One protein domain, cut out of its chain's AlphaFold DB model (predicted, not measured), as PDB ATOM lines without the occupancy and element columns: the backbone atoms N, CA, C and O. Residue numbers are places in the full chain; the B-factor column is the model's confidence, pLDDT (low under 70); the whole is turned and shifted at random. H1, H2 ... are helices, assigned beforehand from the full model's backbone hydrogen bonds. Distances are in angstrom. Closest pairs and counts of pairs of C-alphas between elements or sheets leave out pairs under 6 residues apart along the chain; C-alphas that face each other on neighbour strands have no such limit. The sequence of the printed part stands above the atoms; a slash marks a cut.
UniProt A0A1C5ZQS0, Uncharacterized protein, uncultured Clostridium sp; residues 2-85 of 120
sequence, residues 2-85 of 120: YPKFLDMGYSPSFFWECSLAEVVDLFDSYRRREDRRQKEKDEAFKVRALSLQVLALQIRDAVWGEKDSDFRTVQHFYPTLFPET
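This is residues 2 to 85 of the 120 residues of an uncharacterized protein of uncultured Clostridium sp (UniProt A0A1C5ZQS0). One long, unbent helix, H3, makes the length of this model, with two short helices, H1 and H2, gathered near the end where H3 begins. Beyond the far end of H3 the backbone folds back along it, and a one-turn helix, H4, packs on residues 49 to 53 of H3. The printed part has 84 residues with four named helices, in the order H1, H2, H3, H4, and no named strand; the class is all helix. The whole is extended, with a radius of gyration of the C-alphas of 22.3 A, and its outline is a rod spanning 69 by 24 by 15 A.

H1, residues 2 to 7, and H2, residues 12 to 17, only just touch, with 3 pairs of C-alphas within 8 A. Their closest C-alphas, those of Leu 6 and Pro 12, are 6.7 A apart, and the two helices run opposite ways at a steep tilt of 52 degrees. H3, residues 20 to 64, is close to H1 but not clearly touching it; the closest C-alphas, those of Phe 5 and Phe 27, are 7.5 A apart. H1 and H3 run the same way at a shallow tilt of 30 degrees. H2 and H3 are also close but not clearly touching, with the C-alphas of Phe 15 and Val 23 the closest at 7.3 A; they run opposite ways at a steep tilt of 47 degrees. H4, residues 74 to 77, only just touches H3, with 3 pairs of C-alphas within 8 A, and H3 touches H4 with residues 49 to 53 alone. The closest C-alphas of that pair, those of Ala 49 and Val 74, are 6.6 A apart. H4 is apart from H1 and from H2. In H1 and H3 every O i to N i+4 pair is within hydrogen-bond range; in H2 it is 1 of 2, and H4 is too short for such a pair.

H1 begins at C-alpha 2, at (158.404, 149.980, 104.807), and is 8.9 A long from first to last C-alpha. H2 measures 9.4 A. H3 runs 64.9 A, from C-alpha 20 at (166.953, 150.505, 98.446) to C-alpha 64 at (162.899, 106.354, 145.812). H4 measures 5.3 A and ends at C-alpha 77, at (159.401, 115.742, 125.331).

The two C-alphas farthest apart, those of Glu 17 and Lys 67, are 69.1 A apart. Residues 32 to 41, which belong to H3, stand free, as do residues 61 to 68, of which 61 to 64 belong to H3. The links H1 to H2 and H2 to H3 are tight, the link H3 to H4 is short with 9 residues, and the printed part has no cut. The mean pLDDT of the printed part is 87.8; residues 66 to 70 and 84 to 85 are under 70.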
ATOM      1  N   TYR A   2     158.569 148.965 103.765       89.00
ATOM      2  CA  TYR A   2     158.404 149.980 104.807       89.00
ATOM      3  C   TYR A   2     157.872 149.482 106.173       89.00
ATOM      4  O   TYR A   2     158.529 149.757 107.168       89.00
ATOM      5  N   PRO A   3     156.795 148.668 106.278       92.62
ATOM      6  CA  PRO A   3     156.302 148.227 107.592       92.62
ATOM      7  C   PRO A   3     157.331 147.406 108.378       92.62
ATOM      8  O   PRO A   3     157.609 147.697 109.530       92.62
ATOM      9  N   LYS A   4     157.995 146.457 107.703       90.06
ATOM     10  CA  LYS A   4     159.041 145.635 108.321       90.06
ATOM     11  C   LYS A   4     160.239 146.467 108.793       90.06
ATOM     12  O   LYS A   4     160.878 146.103 109.765       90.06
ATOM     13  N   PHE A   5     160.551 147.567 108.105       92.12
ATOM     14  CA  PHE A   5     161.624 148.482 108.501       92.12
ATOM     15  C   PHE A   5     161.284 149.211 109.807       92.12
ATOM     16  O   PHE A   5     162.148 149.390 110.664       92.12
ATOM     17  N   LEU A   6     160.009 149.568 109.986       92.81
ATOM     18  CA  LEU A   6     159.504 150.123 111.242       92.81
ATOM     19  C   LEU A   6     159.464 149.068 112.355       92.81
ATOM     20  O   LEU A   6     159.857 149.374 113.477       92.81
ATOM     21  N   ASP A   7     159.080 147.823 112.050       92.69
ATOM     22  CA  ASP A   7     159.087 146.710 113.018       92.69
ATOM     23  C   ASP A   7     160.496 146.419 113.568       92.69
ATOM     24  O   ASP A   7     160.662 145.950 114.693       92.69
ATOM     25  N   MET A   8     161.538 146.732 112.792       91.00
ATOM     26  CA  MET A   8     162.934 146.650 113.230       91.00
ATOM     27  C   MET A   8     163.339 147.782 114.192       91.00
ATOM     28  O   MET A   8     164.439 147.738 114.744       91.00
ATOM     29  N   GLY A   9     162.468 148.772 114.405       92.19
ATOM     30  CA  GLY A   9     162.666 149.895 115.318       92.19
ATOM     31  C   GLY A   9     163.334 151.124 114.695       92.19
ATOM     32  O   GLY A   9     163.786 151.998 115.433       92.19
ATOM     33  N   TYR A  10     163.430 151.205 113.364       92.06
ATOM     34  CA  TYR A  10     163.996 152.376 112.689       92.06
ATOM     35  C   TYR A  10     162.974 153.507 112.518       92.06
ATOM     36  O   TYR A  10     161.766 153.278 112.436       92.06
ATOM     37  N   SER A  11     163.474 154.744 112.430       93.25
ATOM     38  CA  SER A  11     162.638 155.923 112.191       93.25
ATOM     39  C   SER A  11     161.969 155.874 110.806       93.25
ATOM     40  O   SER A  11     162.635 155.544 109.820       93.25
ATOM     41  N   PRO A  12     160.701 156.311 110.691       92.88
ATOM     42  CA  PRO A  12     160.040 156.582 109.418       92.88
ATOM     43  C   PRO A  12     160.838 157.456 108.444       92.88
ATOM     44  O   PRO A  12     160.801 157.193 107.246       92.88
ATOM     45  N   SER A  13     161.533 158.490 108.937       93.75
ATOM     46  CA  SER A  13     162.306 159.418 108.095       93.75
ATOM     47  C   SER A  13     163.525 158.739 107.477       93.75
ATOM     48  O   SER A  13     163.788 158.897 106.289       93.75
ATOM     49  N   PHE A  14     164.195 157.895 108.262       92.69
ATOM     50  CA  PHE A  14     165.414 157.199 107.867       92.69
ATOM     51  C   PHE A  14     165.190 156.269 106.667       92.69
ATOM     52  O   PHE A  14     166.053 156.146 105.809       92.69
ATOM     53  N   PHE A  15     163.997 155.680 106.535       92.94
ATOM     54  CA  PHE A  15     163.656 154.866 105.364       92.94
ATOM     55  C   PHE A  15     163.734 155.647 104.046       92.94
ATOM     56  O   PHE A  15     164.143 155.090 103.033       92.94
ATOM     57  N   TRP A  16     163.318 156.916 104.057       93.44
ATOM     58  CA  TRP A  16     163.330 157.773 102.870       93.44
ATOM     59  C   TRP A  16     164.713 158.363 102.582       93.44
ATOM     60  O   TRP A  16     164.971 158.778 101.456       93.44
ATOM     61  N   GLU A  17     165.586 158.391 103.589       94.69
ATOM     62  CA  GLU A  17     166.989 158.794 103.463       94.69
ATOM     63  C   GLU A  17     167.869 157.649 102.939       94.69
ATOM     64  O   GLU A  17     168.869 157.903 102.270       94.69
ATOM     65  N   CYS A  18     167.496 156.394 103.207       91.19
ATOM     66  CA  CYS A  18     168.205 155.221 102.709       91.19
ATOM     67  C   CYS A  18     167.905 154.928 101.234       91.19
ATOM     68  O   CYS A  18     166.768 154.978 100.758       91.19
ATOM     69  N   SER A  19     168.931 154.476 100.525       94.06
ATOM     70  CA  SER A  19     168.771 153.772  99.261       94.06
ATOM     71  C   SER A  19     168.143 152.390  99.470       94.06
ATOM     72  O   SER A  19     168.231 151.775 100.537       94.06
ATOM     73  N   LEU A  20     167.543 151.845  98.410       91.94
ATOM     74  CA  LEU A  20     166.953 150.505  98.446       91.94
ATOM     75  C   LEU A  20     167.972 149.421  98.843       91.94
ATOM     76  O   LEU A  20     167.609 148.476  99.540       91.94
ATOM     77  N   ALA A  21     169.231 149.561  98.418       94.94
ATOM     78  CA  ALA A  21     170.299 148.621  98.753       94.94
ATOM     79  C   ALA A  21     170.614 148.634 100.257       94.94
ATOM     80  O   ALA A  21     170.647 147.579 100.886       94.94
ATOM     81  N   GLU A  22     170.728 149.820 100.859       94.19
ATOM     82  CA  GLU A  22     170.966 149.961 102.302       94.19
ATOM     83  C   GLU A  22     169.808 149.393 103.127       94.19
ATOM     84  O   GLU A  22     170.024 148.728 104.139       94.19
ATOM     85  N   VAL A  23     168.564 149.589 102.676       93.50
ATOM     86  CA  VAL A  23     167.387 148.992 103.320       93.50
ATOM     87  C   VAL A  23     167.474 147.461 103.319       93.50
ATOM     88  O   VAL A  23     167.150 146.831 104.328       93.50
ATOM     89  N   VAL A  24     167.920 146.846 102.220       94.06
ATOM     90  CA  VAL A  24     168.113 145.386 102.133       94.06
ATOM     91  C   VAL A  24     169.229 144.919 103.071       94.06
ATOM     92  O   VAL A  24     169.014 143.980 103.839       94.06
ATOM     93  N   ASP A  25     170.364 145.615 103.103       95.19
ATOM     94  CA  ASP A  25     171.473 145.286 104.008       95.19
ATOM     95  C   ASP A  25     171.060 145.363 105.487       95.19
ATOM     96  O   ASP A  25     171.453 144.525 106.311       95.19
ATOM     97  N   LEU A  26     170.220 146.341 105.839       93.88
ATOM     98  CA  LEU A  26     169.650 146.470 107.179       93.88
ATOM     99  C   LEU A  26     168.736 145.286 107.515       93.88
ATOM    100  O   LEU A  26     168.856 144.733 108.614       93.88
ATOM    101  N   PHE A  27     167.885 144.843 106.583       94.12
ATOM    102  CA  PHE A  27     167.076 143.629 106.758       94.12
ATOM    103  C   PHE A  27     167.937 142.395 107.021       94.12
ATOM    104  O   PHE A  27     167.668 141.653 107.970       94.12
ATOM    105  N   ASP A  28     168.995 142.195 106.243       94.31
ATOM    106  CA  ASP A  28     169.880 141.041 106.395       94.31
ATOM    107  C   ASP A  28     170.681 141.094 107.702       94.31
ATOM    108  O   ASP A  28     170.906 140.075 108.364       94.31
ATOM    109  N   SER A  29     171.097 142.286 108.125       93.88
ATOM    110  CA  SER A  29     171.724 142.504 109.431       93.88
ATOM    111  C   SER A  29     170.778 142.162 110.586       93.88
ATOM    112  O   SER A  29     171.154 141.426 111.506       93.88
ATOM    113  N   TYR A  30     169.533 142.639 110.526       94.06
ATOM    114  CA  TYR A  30     168.521 142.350 111.539       94.06
ATOM    115  C   TYR A  30     168.188 140.866 111.595       94.06
ATOM    116  O   TYR A  30     168.190 140.291 112.680       94.06
ATOM    117  N   ARG A  31     168.001 140.220 110.439       93.06
ATOM    118  CA  ARG A  31     167.744 138.780 110.359       93.06
ATOM    119  C   ARG A  31     168.856 137.976 111.032       93.06
ATOM    120  O   ARG A  31     168.571 137.168 111.906       93.06
ATOM    121  N   ARG A  32     170.128 138.273 110.734       94.94
ATOM    122  CA  ARG A  32     171.278 137.630 111.403       94.94
ATOM    123  C   ARG A  32     171.277 137.841 112.918       94.94
ATOM    124  O   ARG A  32     171.702 136.964 113.670       94.94
ATOM    125  N   ARG A  33     170.848 139.014 113.387       94.06
ATOM    126  CA  ARG A  33     170.740 139.312 114.822       94.06
ATOM    127  C   ARG A  33     169.597 138.539 115.474       94.06
ATOM    128  O   ARG A  33     169.792 138.032 116.573       94.06
ATOM    129  N   GLU A  34     168.444 138.451 114.821       93.44
ATOM    130  CA  GLU A  34     167.299 137.683 115.315       93.44
ATOM    131  C   GLU A  34     167.619 136.190 115.372       93.44
ATOM    132  O   GLU A  34     167.402 135.564 116.403       93.44
ATOM    133  N   ASP A  35     168.252 135.652 114.326       94.56
ATOM    134  CA  ASP A  35     168.674 134.251 114.276       94.56
ATOM    135  C   ASP A  35     169.647 133.916 115.418       94.56
ATOM    136  O   ASP A  35     169.519 132.873 116.060       94.56
ATOM    137  N   ARG A  36     170.608 134.806 115.721       94.00
ATOM    138  CA  ARG A  36     171.496 134.640 116.889       94.00
ATOM    139  C   ARG A  36     170.726 134.676 118.202       94.00
ATOM    140  O   ARG A  36     170.919 133.796 119.030       94.00
ATOM    141  N   ARG A  37     169.817 135.638 118.368       94.81
ATOM    142  CA  ARG A  37     169.005 135.767 119.585       94.81
ATOM    143  C   ARG A  37     168.120 134.544 119.814       94.81
ATOM    144  O   ARG A  37     167.951 134.122 120.954       94.81
ATOM    145  N   GLN A  38     167.549 133.978 118.752       91.88
ATOM    146  CA  GLN A  38     166.750 132.765 118.859       91.88
ATOM    147  C   GLN A  38     167.618 131.569 119.255       91.88
ATOM    148  O   GLN A  38     167.250 130.846 120.174       91.88
ATOM    149  N   LYS A  39     168.805 131.418 118.655       91.94
ATOM    150  CA  LYS A  39     169.764 130.375 119.053       91.94
ATOM    151  C   LYS A  39     170.190 130.499 120.515       91.94
ATOM    152  O   LYS A  39     170.176 129.504 121.226       91.94
ATOM    153  N   GLU A  40     170.503 131.706 120.981       94.06
ATOM    154  CA  GLU A  40     170.852 131.962 122.385       94.06
ATOM    155  C   GLU A  40     169.702 131.591 123.334       94.06
ATOM    156  O   GLU A  40     169.925 130.976 124.377       94.06
ATOM    157  N   LYS A  41     168.452 131.912 122.969       93.06
ATOM    158  CA  LYS A  41     167.260 131.505 123.731       93.06
ATOM    159  C   LYS A  41     167.090 129.988 123.758       93.06
ATOM    160  O   LYS A  41     166.814 129.434 124.822       93.06
ATOM    161  N   ASP A  42     167.262 129.332 122.616       90.44
ATOM    162  CA  ASP A  42     167.156 127.881 122.495       90.44
ATOM    163  C   ASP A  42     168.237 127.190 123.343       90.44
ATOM    164  O   ASP A  42     167.940 126.257 124.086       90.44
ATOM    165  N   GLU A  43     169.480 127.676 123.308       90.75
ATOM    166  CA  GLU A  43     170.585 127.188 124.141       90.75
ATOM    167  C   GLU A  43     170.328 127.413 125.635       90.75
ATOM    168  O   GLU A  43     170.472 126.482 126.433       90.75
ATOM    169  N   ALA A  44     169.875 128.605 126.027       92.50
ATOM    170  CA  ALA A  44     169.519 128.899 127.413       92.50
ATOM    171  C   ALA A  44     168.394 127.980 127.916       92.50
ATOM    172  O   ALA A  44     168.452 127.467 129.040       92.50
ATOM    173  N   PHE A  45     167.388 127.719 127.077       91.75
ATOM    174  CA  PHE A  45     166.320 126.777 127.395       91.75
ATOM    175  C   PHE A  45     166.856 125.351 127.542       91.75
ATOM    176  O   PHE A  45     166.512 124.681 128.516       91.75
ATOM    177  N   LYS A  46     167.740 124.895 126.640       91.00
ATOM    178  CA  LYS A  46     168.383 123.572 126.735       91.00
ATOM    179  C   LYS A  46     169.121 123.401 128.055       91.00
ATOM    180  O   LYS A  46     168.883 122.427 128.764       91.00
ATOM    181  N   VAL A  47     169.981 124.358 128.405       90.94
ATOM    182  CA  VAL A  47     170.764 124.331 129.649       90.94
ATOM    183  C   VAL A  47     169.842 124.259 130.863       90.94
ATOM    184  O   VAL A  47     170.051 123.436 131.756       90.94
ATOM    185  N   ARG A  48     168.782 125.074 130.882       92.31
ATOM    186  CA  ARG A  48     167.810 125.080 131.976       92.31
ATOM    187  C   ARG A  48     167.058 123.755 132.088       92.31
ATOM    188  O   ARG A  48     166.947 123.224 133.190       92.31
ATOM    189  N   ALA A  49     166.569 123.214 130.974       91.12
ATOM    190  CA  ALA A  49     165.842 121.948 130.943       91.12
ATOM    191  C   ALA A  49     166.713 120.781 131.436       91.12
ATOM    192  O   ALA A  49     166.281 120.008 132.288       91.12
ATOM    193  N   LEU A  50     167.964 120.701 130.970       90.69
ATOM    194  CA  LEU A  50     168.927 119.694 131.422       90.69
ATOM    195  C   LEU A  50     169.244 119.830 132.914       90.69
ATOM    196  O   LEU A  50     169.275 118.832 133.628       90.69
ATOM    197  N   SER A  51     169.429 121.057 133.404       90.81
ATOM    198  CA  SER A  51     169.696 121.308 134.827       90.81
ATOM    199  C   SER A  51     168.533 120.843 135.708       90.81
ATOM    200  O   SER A  51     168.743 120.181 136.720       90.81
ATOM    201  N   LEU A  52     167.295 121.132 135.295       91.56
ATOM    202  CA  LEU A  52     166.094 120.668 135.992       91.56
ATOM    203  C   LEU A  52     165.961 119.143 135.959       91.56
ATOM    204  O   LEU A  52     165.572 118.551 136.960       91.56
ATOM    205  N   GLN A  53     166.320 118.503 134.845       90.38
ATOM    206  CA  GLN A  53     166.349 117.045 134.760       90.38
ATOM    207  C   GLN A  53     167.345 116.444 135.755       90.38
ATOM    208  O   GLN A  53     167.001 115.497 136.454       90.38
ATOM    209  N   VAL A  54     168.562 116.989 135.845       90.62
ATOM    210  CA  VAL A  54     169.577 116.519 136.802       90.62
ATOM    211  C   VAL A  54     169.074 116.658 138.236       90.62
ATOM    212  O   VAL A  54     169.167 115.703 139.003       90.62
ATOM    213  N   LEU A  55     168.478 117.802 138.586       90.94
ATOM    214  CA  LEU A  55     167.879 118.005 139.907       90.94
ATOM    215  C   LEU A  55     166.767 116.987 140.190       90.94
ATOM    216  O   LEU A  55     166.712 116.419 141.276       90.94
ATOM    217  N   ALA A  56     165.903 116.718 139.210       87.88
ATOM    218  CA  ALA A  56     164.840 115.732 139.356       87.88
ATOM    219  C   ALA A  56     165.392 114.311 139.567       87.88
ATOM    220  O   ALA A  56     164.869 113.582 140.406       87.88
ATOM    221  N   LEU A  57     166.473 113.938 138.872       86.44
ATOM    222  CA  LEU A  57     167.166 112.661 139.074       86.44
ATOM    223  C   LEU A  57     167.797 112.567 140.471       86.44
ATOM    224  O   LEU A  57     167.644 111.551 141.135       86.44
ATOM    225  N   GLN A  58     168.435 113.635 140.957       87.81
ATOM    226  CA  GLN A  58     169.004 113.672 142.311       87.81
ATOM    227  C   GLN A  58     167.930 113.526 143.395       87.81
ATOM    228  O   GLN A  58     168.104 112.765 144.344       87.81
ATOM    229  N   ILE A  59     166.805 114.234 143.248       88.38
ATOM    230  CA  ILE A  59     165.661 114.115 144.162       88.38
ATOM    231  C   ILE A  59     165.088 112.699 144.101       88.38
ATOM    232  O   ILE A  59     164.797 112.111 145.141       88.38
ATOM    233  N   ARG A  60     164.950 112.130 142.898       84.81
ATOM    234  CA  ARG A  60     164.488 110.753 142.714       84.81
ATOM    235  C   ARG A  60     165.371 109.774 143.480       84.81
ATOM    236  O   ARG A  60     164.839 108.987 144.258       84.81
ATOM    237  N   ASP A  61     166.683 109.842 143.281       84.00
ATOM    238  CA  ASP A  61     167.638 108.922 143.902       84.00
ATOM    239  C   ASP A  61     167.586 109.017 145.433       84.00
ATOM    240  O   ASP A  61     167.623 107.997 146.117       84.00
ATOM    241  N   ALA A  62     167.406 110.229 145.969       86.31
ATOM    242  CA  ALA A  62     167.264 110.460 147.404       86.31
ATOM    243  C   ALA A  62     165.946 109.923 147.996       86.31
ATOM    244  O   ALA A  62     165.929 109.505 149.152       86.31
ATOM    245  N   VAL A  63     164.840 109.957 147.244       85.31
ATOM    246  CA  VAL A  63     163.497 109.628 147.762       85.31
ATOM    247  C   VAL A  63     163.086 108.180 147.474       85.31
ATOM    248  O   VAL A  63     162.480 107.536 148.330       85.31
ATOM    249  N   TRP A  64     163.390 107.656 146.285       76.50
ATOM    250  CA  TRP A  64     162.899 106.354 145.812       76.50
ATOM    251  C   TRP A  64     163.985 105.278 145.660       76.50
ATOM    252  O   TRP A  64     163.633 104.105 145.504       76.50
ATOM    253  N   GLY A  65     165.275 105.629 145.743       71.06
ATOM    254  CA  GLY A  65     166.382 104.700 145.471       71.06
ATOM    255  C   GLY A  65     166.363 104.151 144.033       71.06
ATOM    256  O   GLY A  65     165.725 104.722 143.154       71.06
ATOM    257  N   GLU A  66     167.025 103.015 143.783       65.94
ATOM    258  CA  GLU A  66     167.095 102.342 142.464       65.94
ATOM    259  C   GLU A  66     165.787 101.637 142.033       65.94
ATOM    260  O   GLU A  66     165.805 100.659 141.285       65.94
ATOM    261  N   LYS A  67     164.612 102.077 142.500       62.72
ATOM    262  CA  LYS A  67     163.361 101.506 141.988       62.72
ATOM    263  C   LYS A  67     163.119 101.962 140.553       62.72
ATOM    264  O   LYS A  67     163.116 103.154 140.255       62.72
ATOM    265  N   ASP A  68     162.884 100.976 139.696       58.25
ATOM    266  CA  ASP A  68     162.716 101.101 138.251       58.25
ATOM    267  C   ASP A  68     161.413 101.852 137.917       58.25
ATOM    268  O   ASP A  68     160.336 101.275 137.763       58.25
ATOM    269  N   SER A  69     161.480 103.182 137.913       61.56
ATOM    270  CA  SER A  69     160.425 104.048 137.392       61.56
ATOM    271  C   SER A  69     160.842 104.550 136.013       61.56
ATOM    272  O   SER A  69     161.938 105.101 135.898       61.56
ATOM    273  N   ASP A  70     159.969 104.415 135.005       66.88
ATOM    274  CA  ASP A  70     160.140 104.978 133.652       66.88
ATOM    275  C   ASP A  70     160.292 106.509 133.732       66.88
ATOM    276  O   ASP A  70     159.320 107.267 133.682       66.88
ATOM    277  N   PHE A  71     161.524 106.975 133.947       70.94
ATOM    278  CA  PHE A  71     161.844 108.388 134.083       70.94
ATOM    279  C   PHE A  71     162.220 108.944 132.717       70.94
ATOM    280  O   PHE A  71     163.377 108.905 132.289       70.94
ATOM    281  N   ARG A  72     161.218 109.476 132.022       75.88
ATOM    282  CA  ARG A  72     161.418 110.095 130.714       75.88
ATOM    283  C   ARG A  72     162.229 111.377 130.843       75.88
ATOM    284  O   ARG A  72     161.901 112.271 131.620       75.88
ATOM    285  N   THR A  73     163.284 111.469 130.049       82.88
ATOM    286  CA  THR A  73     164.172 112.628 129.991       82.88
ATOM    287  C   THR A  73     163.577 113.773 129.163       82.88
ATOM    288  O   THR A  73     162.653 113.576 128.369       82.88
ATOM    289  N   VAL A  74     164.105 114.995 129.312       85.62
ATOM    290  CA  VAL A  74     163.555 116.181 128.617       85.62
ATOM    291  C   VAL A  74     163.679 116.086 127.096       85.62
ATOM    292  O   VAL A  74     162.881 116.679 126.374       85.62
ATOM    293  N   GLN A  75     164.633 115.301 126.599       87.44
ATOM    294  CA  GLN A  75     164.830 115.063 125.171       87.44
ATOM    295  C   GLN A  75     163.629 114.339 124.547       87.44
ATOM    296  O   GLN A  75     163.247 114.671 123.429       87.44
ATOM    297  N   HIS A  76     162.970 113.435 125.285       85.69
ATOM    298  CA  HIS A  76     161.762 112.756 124.803       85.69
ATOM    299  C   HIS A  76     160.583 113.713 124.603       85.69
ATOM    300  O   HIS A  76     159.762 113.498 123.715       85.69
ATOM    301  N   PHE A  77     160.488 114.765 125.418       86.06
ATOM    302  CA  PHE A  77     159.401 115.742 125.331       86.06
ATOM    303  C   PHE A  77     159.676 116.847 124.303       86.06
ATOM    304  O   PHE A  77     158.732 117.425 123.764       86.06
ATOM    305  N   TYR A  78     160.948 117.129 124.000       87.25
ATOM    306  CA  TYR A  78     161.360 118.216 123.104       87.25
ATOM    307  C   TYR A  78     162.296 117.740 121.971       87.25
ATOM    308  O   TYR A  78     163.415 118.251 121.847       87.25
ATOM    309  N   PRO A  79     161.854 116.819 121.093       86.25
ATOM    310  CA  PRO A  79     162.707 116.212 120.063       86.25
ATOM    311  C   PRO A  79     163.208 117.214 119.011       86.25
ATOM    312  O   PRO A  79     164.309 117.076 118.491       86.25
ATOM    313  N   THR A  80     162.444 118.270 118.710       86.81
ATOM    314  CA  THR A  80     162.885 119.330 117.783       86.81
ATOM    315  C   THR A  80     164.051 120.141 118.350       86.81
ATOM    316  O   THR A  80     164.907 120.610 117.604       86.81
ATOM    317  N   LEU A  81     164.091 120.308 119.674       84.75
ATOM    318  CA  LEU A  81     165.142 121.055 120.351       84.75
ATOM    319  C   LEU A  81     166.372 120.176 120.608       84.75
ATOM    320  O   LEU A  81     167.507 120.649 120.497       84.75
ATOM    321  N   PHE A  82     166.149 118.898 120.910       84.38
ATOM    322  CA  PHE A  82     167.171 117.879 121.124       84.38
ATOM    323  C   PHE A  82     167.085 116.812 120.025       84.38
ATOM    324  O   PHE A  82     166.606 115.709 120.288       84.38
ATOM    325  N   PRO A  83     167.515 117.130 118.792       81.31
ATOM    326  CA  PRO A  83     167.538 116.140 117.728       81.31
ATOM    327  C   PRO A  83     168.486 115.000 118.111       81.31
ATOM    328  O   PRO A  83     169.584 115.246 118.613       81.31
ATOM    329  N   GLU A  84     168.071 113.759 117.862       69.94
ATOM    330  CA  GLU A  84     168.889 112.575 118.127       69.94
ATOM    331  C   GLU A  84     170.143 112.592 117.242       69.94
ATOM    332  O   GLU A  84     170.120 112.269 116.054       69.94
ATOM    333  N   THR A  85     171.278 112.971 117.824       65.62
ATOM    334  CA  THR A  85     172.587 112.880 117.174       65.62
ATOM    335  C   THR A  85     173.221 111.528 117.479       65.62
ATOM    336  O   THR A  85     174.275 111.443 118.108       65.62
TER     337      THR A  85